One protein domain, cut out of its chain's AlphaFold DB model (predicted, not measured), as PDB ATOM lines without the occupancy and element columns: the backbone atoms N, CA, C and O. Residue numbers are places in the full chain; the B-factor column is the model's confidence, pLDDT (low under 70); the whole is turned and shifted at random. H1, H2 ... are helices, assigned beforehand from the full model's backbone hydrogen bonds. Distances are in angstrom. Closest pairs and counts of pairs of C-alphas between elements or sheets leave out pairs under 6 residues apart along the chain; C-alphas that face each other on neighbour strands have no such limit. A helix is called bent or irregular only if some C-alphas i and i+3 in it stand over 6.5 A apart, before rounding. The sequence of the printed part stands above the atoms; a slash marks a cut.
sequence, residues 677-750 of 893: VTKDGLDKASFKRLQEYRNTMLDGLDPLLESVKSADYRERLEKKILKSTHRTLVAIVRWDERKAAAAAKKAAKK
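What this domain is: This is residues 677 to 750 of the 893 residues of an uncharacterized protein of Calocera cornea HHB12733 (UniProt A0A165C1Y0). Two helices fold back on each other through a tight turn: H1 and the long, bent H2 meet near that turn and again where H2's second arm crosses H1's first half, and beyond this crossing the end of H2, residues 738 to 750, sticks out as a free tail. That tail adds to the length: the whole spans 57 by 25 by 16 A, the body without it 39 by 20 by 16 A. The printed part has 74 residues with two named helices, H1 then H2, and no named strand; its class is all helix. It is loose, with a radius of gyration of the C-alphas of 16.2 A.

Where its parts are: Start at Val 677 and pass to C-alpha 684 at (120.911, -33.726, 153.115), where H1 begins; it runs over residues 684 to 705, 28.9 A. H1 has a kink of 35 degrees near residue 699 and is irregular: C-alphas 700 and 703 are 7.3 A apart. Next find H2, residues 711 to 750, assigned as one helix by its hydrogen bonds but bent, with C-alphas 724 and 727 7.2 A apart. Its arm H2a, residues 711 to 724, measures 19.7 A; H2b, residues 727 to 750, measures 34.5 A and ends at C-alpha 750, (95.664, -46.281, 147.388).

How they stand to each other: Look first at Leu 690 and Leu 729, the closest C-alphas of H1 and H2b, 6.3 A apart. Here H1 touches H2b with residues 686 to 694 alone, and H2b touches H1 with residues 729 to 734 alone; they run opposite ways at a steep tilt of 45 degrees. H1 and H2a only just touch, with 3 pairs of C-alphas within 8 A, the closest being Leu 705 and Arg 714 at 6.1 A. H2a and H2b stand at a steep tilt of 44 degrees. In H2b every O i to N i+4 pair is within hydrogen-bond range; in H1 16 of 18 are, in H2a 9 of 10.

The domain as a whole: The C-alphas farthest apart are those of Ser 710 and Lys 750, 57.0 A. The printed part has no cut, and the link from H1 to H2 is tight. Mean pLDDT of the printed part is 75.3; look for values under 70 at residues 677, 680 to 681, 737 to 738 and 740 to 750.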
ATOM      1  N   VAL A 677     125.704 -38.895 150.630       64.25
ATOM      2  CA  VAL A 677     125.272 -39.124 152.013       64.25
ATOM      3  C   VAL A 677     126.464 -39.036 152.969       64.25
ATOM      4  O   VAL A 677     127.621 -39.157 152.559       64.25
ATOM      5  N   THR A 678     126.199 -38.825 154.258       72.62
ATOM      6  CA  THR A 678     127.241 -38.862 155.302       72.62
ATOM      7  C   THR A 678     127.818 -40.273 155.493       72.62
ATOM      8  O   THR A 678     127.298 -41.251 154.954       72.62
ATOM      9  N   LYS A 679     128.858 -40.409 156.334       70.94
ATOM     10  CA  LYS A 679     129.369 -41.717 156.804       70.94
ATOM     11  C   LYS A 679     128.274 -42.641 157.351       70.94
ATOM     12  O   LYS A 679     128.352 -43.850 157.164       70.94
ATOM     13  N   ASP A 680     127.248 -42.069 157.975       68.50
ATOM     14  CA  ASP A 680     126.097 -42.785 158.536       68.50
ATOM     15  C   ASP A 680     124.971 -43.032 157.510       68.50
ATOM     16  O   ASP A 680     123.871 -43.453 157.877       68.50
ATOM     17  N   GLY A 681     125.208 -42.772 156.221       63.34
ATOM     18  CA  GLY A 681     124.247 -43.004 155.141       63.34
ATOM     19  C   GLY A 681     123.051 -42.046 155.130       63.34
ATOM     20  O   GLY A 681     122.020 -42.386 154.557       63.34
ATOM     21  N   LEU A 682     123.158 -40.877 155.773       73.81
ATOM     22  CA  LEU A 682     122.091 -39.872 155.808       73.81
ATOM     23  C   LEU A 682     122.198 -38.902 154.627       73.81
ATOM     24  O   LEU A 682     123.277 -38.355 154.388       73.81
ATOM     25  N   ASP A 683     121.085 -38.638 153.939       72.38
ATOM     26  CA  ASP A 683     121.012 -37.584 152.921       72.38
ATOM     27  C   ASP A 683     120.952 -36.174 153.545       72.38
ATOM     28  O   ASP A 683     120.955 -35.989 154.760       72.38
ATOM     29  N   LYS A 684     120.916 -35.140 152.705       79.00
ATOM     30  CA  LYS A 684     120.911 -33.726 153.115       79.00
ATOM     31  C   LYS A 684     119.677 -33.307 153.936       79.00
ATOM     32  O   LYS A 684     119.776 -32.409 154.773       79.00
ATOM     33  N   ALA A 685     118.522 -33.936 153.723       77.75
ATOM     34  CA  ALA A 685     117.307 -33.757 154.513       77.75
ATOM     35  C   ALA A 685     117.315 -34.637 155.776       77.75
ATOM     36  O   ALA A 685     116.983 -34.137 156.853       77.75
ATOM     37  N   SER A 686     117.762 -35.893 155.679       79.81
ATOM     38  CA  SER A 686     117.996 -36.787 156.824       79.81
ATOM     39  C   SER A 686     118.961 -36.167 157.839       79.81
ATOM     40  O   SER A 686     118.684 -36.100 159.034       79.81
ATOM     41  N   PHE A 687     120.077 -35.620 157.356       85.06
ATOM     42  CA  PHE A 687     121.083 -34.936 158.161       85.06
ATOM     43  C   PHE A 687     120.537 -33.657 158.808       85.06
ATOM     44  O   PHE A 687     120.843 -33.363 159.962       85.06
ATOM     45  N   LYS A 688     119.652 -32.924 158.120       86.38
ATOM     46  CA  LYS A 688     118.954 -31.778 158.718       86.38
ATOM     47  C   LYS A 688     118.021 -32.206 159.861       86.38
ATOM     48  O   LYS A 688     117.999 -31.527 160.884       86.38
ATOM     49  N   ARG A 689     117.326 -33.348 159.747       81.19
ATOM     50  CA  ARG A 689     116.561 -33.937 160.869       81.19
ATOM     51  C   ARG A 689     117.474 -34.375 162.015       81.19
ATOM     52  O   ARG A 689     117.150 -34.120 163.170       81.19
ATOM     53  N   LEU A 690     118.634 -34.969 161.712       86.25
ATOM     54  CA  LEU A 690     119.643 -35.321 162.719       86.25
ATOM     55  C   LEU A 690     120.087 -34.079 163.508       86.25
ATOM     56  O   LEU A 690     120.120 -34.118 164.736       86.25
ATOM     57  N   GLN A 691     120.368 -32.966 162.821       87.25
ATOM     58  CA  GLN A 691     120.683 -31.685 163.461       87.25
ATOM     59  C   GLN A 691     119.508 -31.142 164.292       87.25
ATOM     60  O   GLN A 691     119.721 -30.679 165.408       87.25
ATOM     61  N   GLU A 692     118.268 -31.232 163.807       86.94
ATOM     62  CA  GLU A 692     117.077 -30.783 164.544       86.94
ATOM     63  C   GLU A 692     116.830 -31.602 165.826       86.94
ATOM     64  O   GLU A 692     116.594 -31.017 166.888       86.94
ATOM     65  N   TYR A 693     116.975 -32.931 165.784       85.75
ATOM     66  CA  TYR A 693     116.888 -33.783 166.977       85.75
ATOM     67  C   TYR A 693     118.073 -33.588 167.928       85.75
ATOM     68  O   TYR A 693     117.875 -33.523 169.141       85.75
ATOM     69  N   ARG A 694     119.294 -33.425 167.404       85.19
ATOM     70  CA  ARG A 694     120.489 -33.099 168.197       85.19
ATOM     71  C   ARG A 694     120.334 -31.775 168.941       85.19
ATOM     72  O   ARG A 694     120.627 -31.727 170.131       85.19
ATOM     73  N   ASN A 695     119.847 -30.732 168.273       86.19
ATOM     74  CA  ASN A 695     119.602 -29.433 168.897       86.19
ATOM     75  C   ASN A 695     118.509 -29.546 169.968       86.19
ATOM     76  O   ASN A 695     118.733 -29.137 171.097       86.19
ATOM     77  N   THR A 696     117.395 -30.226 169.670       86.19
ATOM     78  CA  THR A 696     116.317 -30.476 170.651       86.19
ATOM     79  C   THR A 696     116.821 -31.242 171.887       86.19
ATOM     80  O   THR A 696     116.413 -30.954 173.013       86.19
ATOM     81  N   MET A 697     117.734 -32.205 171.702       85.06
ATOM     82  CA  MET A 697     118.387 -32.931 172.796       85.06
ATOM     83  C   MET A 697     119.313 -32.021 173.617       85.06
ATOM     84  O   MET A 697     119.293 -32.091 174.844       85.06
ATOM     85  N   LEU A 698     120.116 -31.172 172.965       82.69
ATOM     86  CA  LEU A 698     120.992 -30.212 173.642       82.69
ATOM     87  C   LEU A 698     120.182 -29.172 174.427       82.69
ATOM     88  O   LEU A 698     120.437 -29.012 175.615       82.69
ATOM     89  N   ASP A 699     119.154 -28.566 173.827       84.00
ATOM     90  CA  ASP A 699     118.244 -27.610 174.477       84.00
ATOM     91  C   ASP A 699     117.582 -28.213 175.734       84.00
ATOM     92  O   ASP A 699     117.451 -27.552 176.766       84.00
ATOM     93  N   GLY A 700     117.199 -29.496 175.679       80.94
ATOM     94  CA  GLY A 700     116.647 -30.232 176.823       80.94
ATOM     95  C   GLY A 700     117.671 -30.585 177.912       80.94
ATOM     96  O   GLY A 700     117.303 -30.730 179.079       80.94
ATOM     97  N   LEU A 701     118.951 -30.705 177.554       81.19
ATOM     98  CA  LEU A 701     120.066 -30.938 178.479       81.19
ATOM     99  C   LEU A 701     120.683 -29.640 179.013       81.19
ATOM    100  O   LEU A 701     121.404 -29.683 180.014       81.19
ATOM    101  N   ASP A 702     120.415 -28.495 178.387       80.81
ATOM    102  CA  ASP A 702     121.146 -27.260 178.653       80.81
ATOM    103  C   ASP A 702     121.037 -26.763 180.108       80.81
ATOM    104  O   ASP A 702     122.074 -26.429 180.677       80.81
ATOM    105  N   PRO A 703     119.886 -26.854 180.814       81.94
ATOM    106  CA  PRO A 703     119.811 -26.542 182.249       81.94
ATOM    107  C   PRO A 703     120.728 -27.408 183.133       81.94
ATOM    108  O   PRO A 703     121.133 -26.996 184.223       81.94
ATOM    109  N   LEU A 704     121.069 -28.620 182.681       77.19
ATOM    110  CA  LEU A 704     121.997 -29.524 183.360       77.19
ATOM    111  C   LEU A 704     123.451 -29.199 182.975       77.19
ATOM    112  O   LEU A 704     124.319 -29.199 183.850       77.19
ATOM    113  N   LEU A 705     123.712 -28.825 181.718       79.19
ATOM    114  CA  LEU A 705     125.014 -28.327 181.257       79.19
ATOM    115  C   LEU A 705     125.377 -26.960 181.874       79.19
ATOM    116  O   LEU A 705     126.533 -26.739 182.228       79.19
ATOM    117  N   GLU A 706     124.410 -26.067 182.103       79.19
ATOM    118  CA  GLU A 706     124.596 -24.797 182.823       79.19
ATOM    119  C   GLU A 706     124.961 -24.990 184.302       79.19
ATOM    120  O   GLU A 706     125.673 -24.165 184.881       79.19
ATOM    121  N   SER A 707     124.554 -26.106 184.919       77.88
ATOM    122  CA  SER A 707     124.979 -26.441 186.287       77.88
ATOM    123  C   SER A 707     126.492 -26.723 186.390       77.88
ATOM    124  O   SER A 707     127.083 -26.631 187.475       77.88
ATOM    125  N   VAL A 708     127.149 -27.016 185.258       79.56
ATOM    126  CA  VAL A 708     128.579 -27.323 185.165       79.56
ATOM    127  C   VAL A 708     129.411 -26.039 185.132       79.56
ATOM    128  O   VAL A 708     129.682 -25.450 184.089       79.56
ATOM    129  N   LYS A 709     129.909 -25.634 186.305       77.75
ATOM    130  CA  LYS A 709     130.666 -24.382 186.537       77.75
ATOM    131  C   LYS A 709     132.032 -24.255 185.831       77.75
ATOM    132  O   LYS A 709     132.757 -23.301 186.100       77.75
ATOM    133  N   SER A 710     132.425 -25.209 184.989       84.69
ATOM    134  CA  SER A 710     133.712 -25.216 184.281       84.69
ATOM    135  C   SER A 710     133.470 -25.361 182.784       84.69
ATOM    136  O   SER A 710     133.011 -26.414 182.345       84.69
ATOM    137  N   ALA A 711     133.792 -24.322 182.005       78.19
ATOM    138  CA  ALA A 711     133.586 -24.299 180.554       78.19
ATOM    139  C   ALA A 711     134.321 -25.458 179.855       78.19
ATOM    140  O   ALA A 711     133.696 -26.239 179.144       78.19
ATOM    141  N   ASP A 712     135.603 -25.649 180.182       77.69
ATOM    142  CA  ASP A 712     136.435 -26.788 179.772       77.69
ATOM    143  C   ASP A 712     135.792 -28.160 180.003       77.69
ATOM    144  O   ASP A 712     136.087 -29.110 179.276       77.69
ATOM    145  N   TYR A 713     134.982 -28.299 181.056       74.38
ATOM    146  CA  TYR A 713     134.321 -29.557 181.395       74.38
ATOM    147  C   TYR A 713     132.927 -29.656 180.767       74.38
ATOM    148  O   TYR A 713     132.580 -30.743 180.318       74.38
ATOM    149  N   ARG A 714     132.178 -28.546 180.641       78.81
ATOM    150  CA  ARG A 714     130.923 -28.479 179.868       78.81
ATOM    151  C   ARG A 714     131.173 -28.873 178.413       78.81
ATOM    152  O   ARG A 714     130.564 -29.826 177.954       78.81
ATOM    153  N   GLU A 715     132.147 -28.254 177.744       78.12
ATOM    154  CA  GLU A 715     132.482 -28.540 176.339       78.12
ATOM    155  C   GLU A 715     132.906 -30.008 176.126       78.12
ATOM    156  O   GLU A 715     132.512 -30.655 175.155       78.12
ATOM    157  N   ARG A 716     133.684 -30.578 177.060       76.75
ATOM    158  CA  ARG A 716     134.083 -31.998 177.016       76.75
ATOM    159  C   ARG A 716     132.921 -32.949 177.305       76.75
ATOM    160  O   ARG A 716     132.864 -34.019 176.703       76.75
ATOM    161  N   LEU A 717     132.026 -32.587 178.223       78.38
ATOM    162  CA  LEU A 717     130.844 -33.375 178.571       78.38
ATOM    163  C   LEU A 717     129.841 -33.381 177.413       78.38
ATOM    164  O   LEU A 717     129.397 -34.448 177.013       78.38
ATOM    165  N   GLU A 718     129.573 -32.217 176.826       79.12
ATOM    166  CA  GLU A 718     128.733 -32.021 175.645       79.12
ATOM    167  C   GLU A 718     129.253 -32.835 174.452       79.12
ATOM    168  O   GLU A 718     128.530 -33.674 173.915       79.12
ATOM    169  N   LYS A 719     130.548 -32.719 174.117       78.94
ATOM    170  CA  LYS A 719     131.190 -33.543 173.075       78.94
ATOM    171  C   LYS A 719     131.136 -35.045 173.372       78.94
ATOM    172  O   LYS A 719     131.000 -35.838 172.442       78.94
ATOM    173  N   LYS A 720     131.222 -35.461 174.644       78.56
ATOM    174  CA  LYS A 720     131.082 -36.877 175.023       78.56
ATOM    175  C   LYS A 720     129.638 -37.364 174.870       78.56
ATOM    176  O   LYS A 720     129.448 -38.446 174.322       78.56
ATOM    177  N   ILE A 721     128.655 -36.575 175.310       80.00
ATOM    178  CA  ILE A 721     127.223 -36.871 175.157       80.00
ATOM    179  C   ILE A 721     126.895 -37.024 173.673       80.00
ATOM    180  O   ILE A 721     126.437 -38.091 173.276       80.00
ATOM    181  N   LEU A 722     127.232 -36.025 172.851       78.44
ATOM    182  CA  LEU A 722     127.012 -36.042 171.404       78.44
ATOM    183  C   LEU A 722     127.617 -37.284 170.741       78.44
ATOM    184  O   LEU A 722     126.920 -37.991 170.020       78.44
ATOM    185  N   LYS A 723     128.879 -37.615 171.050       78.00
ATOM    186  CA  LYS A 723     129.519 -38.820 170.507       78.00
ATOM    187  C   LYS A 723     128.833 -40.122 170.952       78.00
ATOM    188  O   LYS A 723     128.840 -41.086 170.194       78.00
ATOM    189  N   SER A 724     128.249 -40.165 172.153       75.69
ATOM    190  CA  SER A 724     127.504 -41.338 172.634       75.69
ATOM    191  C   SER A 724     126.084 -41.451 172.070       75.69
ATOM    192  O   SER A 724     125.637 -42.563 171.813       75.69
ATOM    193  N   THR A 725     125.381 -40.338 171.831       77.94
ATOM    194  CA  THR A 725     123.987 -40.357 171.349       77.94
ATOM    195  C   THR A 725     123.858 -40.328 169.826       77.94
ATOM    196  O   THR A 725     122.783 -40.637 169.315       77.94
ATOM    197  N   HIS A 726     124.933 -40.023 169.084       78.31
ATOM    198  CA  HIS A 726     124.947 -39.953 167.613       78.31
ATOM    199  C   HIS A 726     124.302 -41.172 166.938       78.31
ATOM    200  O   HIS A 726     123.362 -41.010 166.164       78.31
ATOM    201  N   ARG A 727     124.726 -42.398 167.289       71.81
ATOM    202  CA  ARG A 727     124.159 -43.646 166.735       71.81
ATOM    203  C   ARG A 727     122.650 -43.768 166.992       71.81
ATOM    204  O   ARG A 727     121.901 -44.137 166.092       71.81
ATOM    205  N   THR A 728     122.191 -43.409 168.192       77.44
ATOM    206  CA  THR A 728     120.767 -43.427 168.564       77.44
ATOM    207  C   THR A 728     119.963 -42.397 167.767       77.44
ATOM    208  O   THR A 728     118.877 -42.702 167.285       77.44
ATOM    209  N   LEU A 729     120.509 -41.193 167.570       78.94
ATOM    210  CA  LEU A 729     119.879 -40.141 166.766       78.94
ATOM    211  C   LEU A 729     119.792 -40.542 165.279       78.94
ATOM    212  O   LEU A 729     118.748 -40.344 164.660       78.94
ATOM    213  N   VAL A 730     120.835 -41.176 164.727       77.31
ATOM    214  CA  VAL A 730     120.832 -41.765 163.372       77.31
ATOM    215  C   VAL A 730     119.741 -42.836 163.238       77.31
ATOM    216  O   VAL A 730     119.007 -42.842 162.248       77.31
ATOM    217  N   ALA A 731     119.592 -43.719 164.231       70.88
ATOM    218  CA  ALA A 731     118.561 -44.758 164.229       70.88
ATOM    219  C   ALA A 731     117.134 -44.175 164.249       70.88
ATOM    220  O   ALA A 731     116.282 -44.631 163.486       70.88
ATOM    221  N   ILE A 732     116.886 -43.128 165.047       76.38
ATOM    222  CA  ILE A 732     115.590 -42.426 165.096       76.38
ATOM    223  C   ILE A 732     115.251 -41.801 163.732       76.38
ATOM    224  O   ILE A 732     114.151 -42.014 163.224       76.38
ATOM    225  N   VAL A 733     116.202 -41.105 163.093       77.69
ATOM    226  CA  VAL A 733     116.006 -40.519 161.750       77.69
ATOM    227  C   VAL A 733     115.636 -41.594 160.722       77.69
ATOM    228  O   VAL A 733     114.651 -41.436 159.997       77.69
ATOM    229  N   ARG A 734     116.356 -42.726 160.710       73.94
ATOM    230  CA  ARG A 734     116.066 -43.864 159.819       73.94
ATOM    231  C   ARG A 734     114.703 -44.514 160.100       73.94
ATOM    232  O   ARG A 734     114.051 -44.982 159.168       73.94
ATOM    233  N   TRP A 735     114.252 -44.552 161.356       73.69
ATOM    234  CA  TRP A 735     112.930 -45.076 161.726       73.69
ATOM    235  C   TRP A 735     111.796 -44.174 161.223       73.69
ATOM    236  O   TRP A 735     110.864 -44.665 160.583       73.69
ATOM    237  N   ASP A 736     111.902 -42.857 161.419       70.31
ATOM    238  CA  ASP A 736     110.933 -41.899 160.873       70.31
ATOM    239  C   ASP A 736     110.913 -41.911 159.332       70.31
ATOM    240  O   ASP A 736     109.858 -41.729 158.723       70.31
ATOM    241  N   GLU A 737     112.041 -42.210 158.684       68.88
ATOM    242  CA  GLU A 737     112.132 -42.406 157.233       68.88
ATOM    243  C   GLU A 737     111.463 -43.699 156.758       68.88
ATOM    244  O   GLU A 737     110.629 -43.636 155.851       68.88
ATOM    245  N   ARG A 738     111.732 -44.847 157.400       69.75
ATOM    246  CA  ARG A 738     111.013 -46.115 157.147       69.75
ATOM    247  C   ARG A 738     109.495 -45.908 157.283       69.75
ATOM    248  O   ARG A 738     108.726 -46.314 156.412       69.75
ATOM    249  N   LYS A 739     109.065 -45.198 158.327       74.00
ATOM    250  CA  LYS A 739     107.663 -44.872 158.638       74.00
ATOM    251  C   LYS A 739     107.021 -43.918 157.623       74.00
ATOM    252  O   LYS A 739     105.894 -44.155 157.183       74.00
ATOM    253  N   ALA A 740     107.735 -42.874 157.200       64.81
ATOM    254  CA  ALA A 740     107.288 -41.969 156.143       64.81
ATOM    255  C   ALA A 740     107.186 -42.687 154.787       64.81
ATOM    256  O   ALA A 740     106.197 -42.511 154.074       64.81
ATOM    257  N   ALA A 741     108.153 -43.549 154.458       54.38
ATOM    258  CA  ALA A 741     108.143 -44.369 153.250       54.38
ATOM    259  C   ALA A 741     107.007 -45.407 153.261       54.38
ATOM    260  O   ALA A 741     106.353 -45.599 152.238       54.38
ATOM    261  N   ALA A 742     106.702 -46.030 154.403       61.25
ATOM    262  CA  ALA A 742     105.553 -46.924 154.556       61.25
ATOM    263  C   ALA A 742     104.218 -46.178 154.367       61.25
ATOM    264  O   ALA A 742     103.354 -46.628 153.610       61.25
ATOM    265  N   ALA A 743     104.068 -44.992 154.968       63.78
ATOM    266  CA  ALA A 743     102.900 -44.135 154.762       63.78
ATOM    267  C   ALA A 743     102.761 -43.689 153.292       63.78
ATOM    268  O   ALA A 743     101.661 -43.739 152.734       63.78
ATOM    269  N   ALA A 744     103.872 -43.332 152.637       53.16
ATOM    270  CA  ALA A 744     103.916 -43.010 151.214       53.16
ATOM    271  C   ALA A 744     103.552 -44.222 150.341       53.16
ATOM    272  O   ALA A 744     102.696 -44.089 149.473       53.16
ATOM    273  N   LYS A 745     104.086 -45.423 150.614       57.62
ATOM    274  CA  LYS A 745     103.705 -46.682 149.944       57.62
ATOM    275  C   LYS A 745     102.213 -47.001 150.133       57.62
ATOM    276  O   LYS A 745     101.556 -47.374 149.162       57.62
ATOM    277  N   LYS A 746     101.634 -46.816 151.331       66.25
ATOM    278  CA  LYS A 746     100.195 -47.059 151.603       66.25
ATOM    279  C   LYS A 746      99.306 -46.005 150.914       66.25
ATOM    280  O   LYS A 746      98.244 -46.349 150.393       66.25
ATOM    281  N   ALA A 747      99.760 -44.752 150.794       56.78
ATOM    282  CA  ALA A 747      99.110 -43.717 149.982       56.78
ATOM    283  C   ALA A 747      99.225 -43.987 148.467       56.78
ATOM    284  O   ALA A 747      98.228 -43.878 147.750       56.78
ATOM    285  N   ALA A 748     100.398 -44.414 147.992       49.31
ATOM    286  CA  ALA A 748     100.666 -44.773 146.605       49.31
ATOM    287  C   ALA A 748      99.838 -45.991 146.179       49.31
ATOM    288  O   ALA A 748      99.064 -45.855 145.242       49.31
ATOM    289  N   LYS A 749      99.849 -47.115 146.922       54.38
ATOM    290  CA  LYS A 749      98.947 -48.272 146.700       54.38
ATOM    291  C   LYS A 749      97.470 -47.829 146.598       54.38
ATOM    292  O   LYS A 749      96.717 -48.366 145.787       54.38
ATOM    293  N   LYS A 750      97.042 -46.823 147.376       68.06
ATOM    294  CA  LYS A 750      95.664 -46.281 147.388       68.06
ATOM    295  C   LYS A 750      95.348 -45.336 146.215       68.06
ATOM    296  O   LYS A 750      94.191 -45.253 145.803       68.06
TER     297      LYS A 750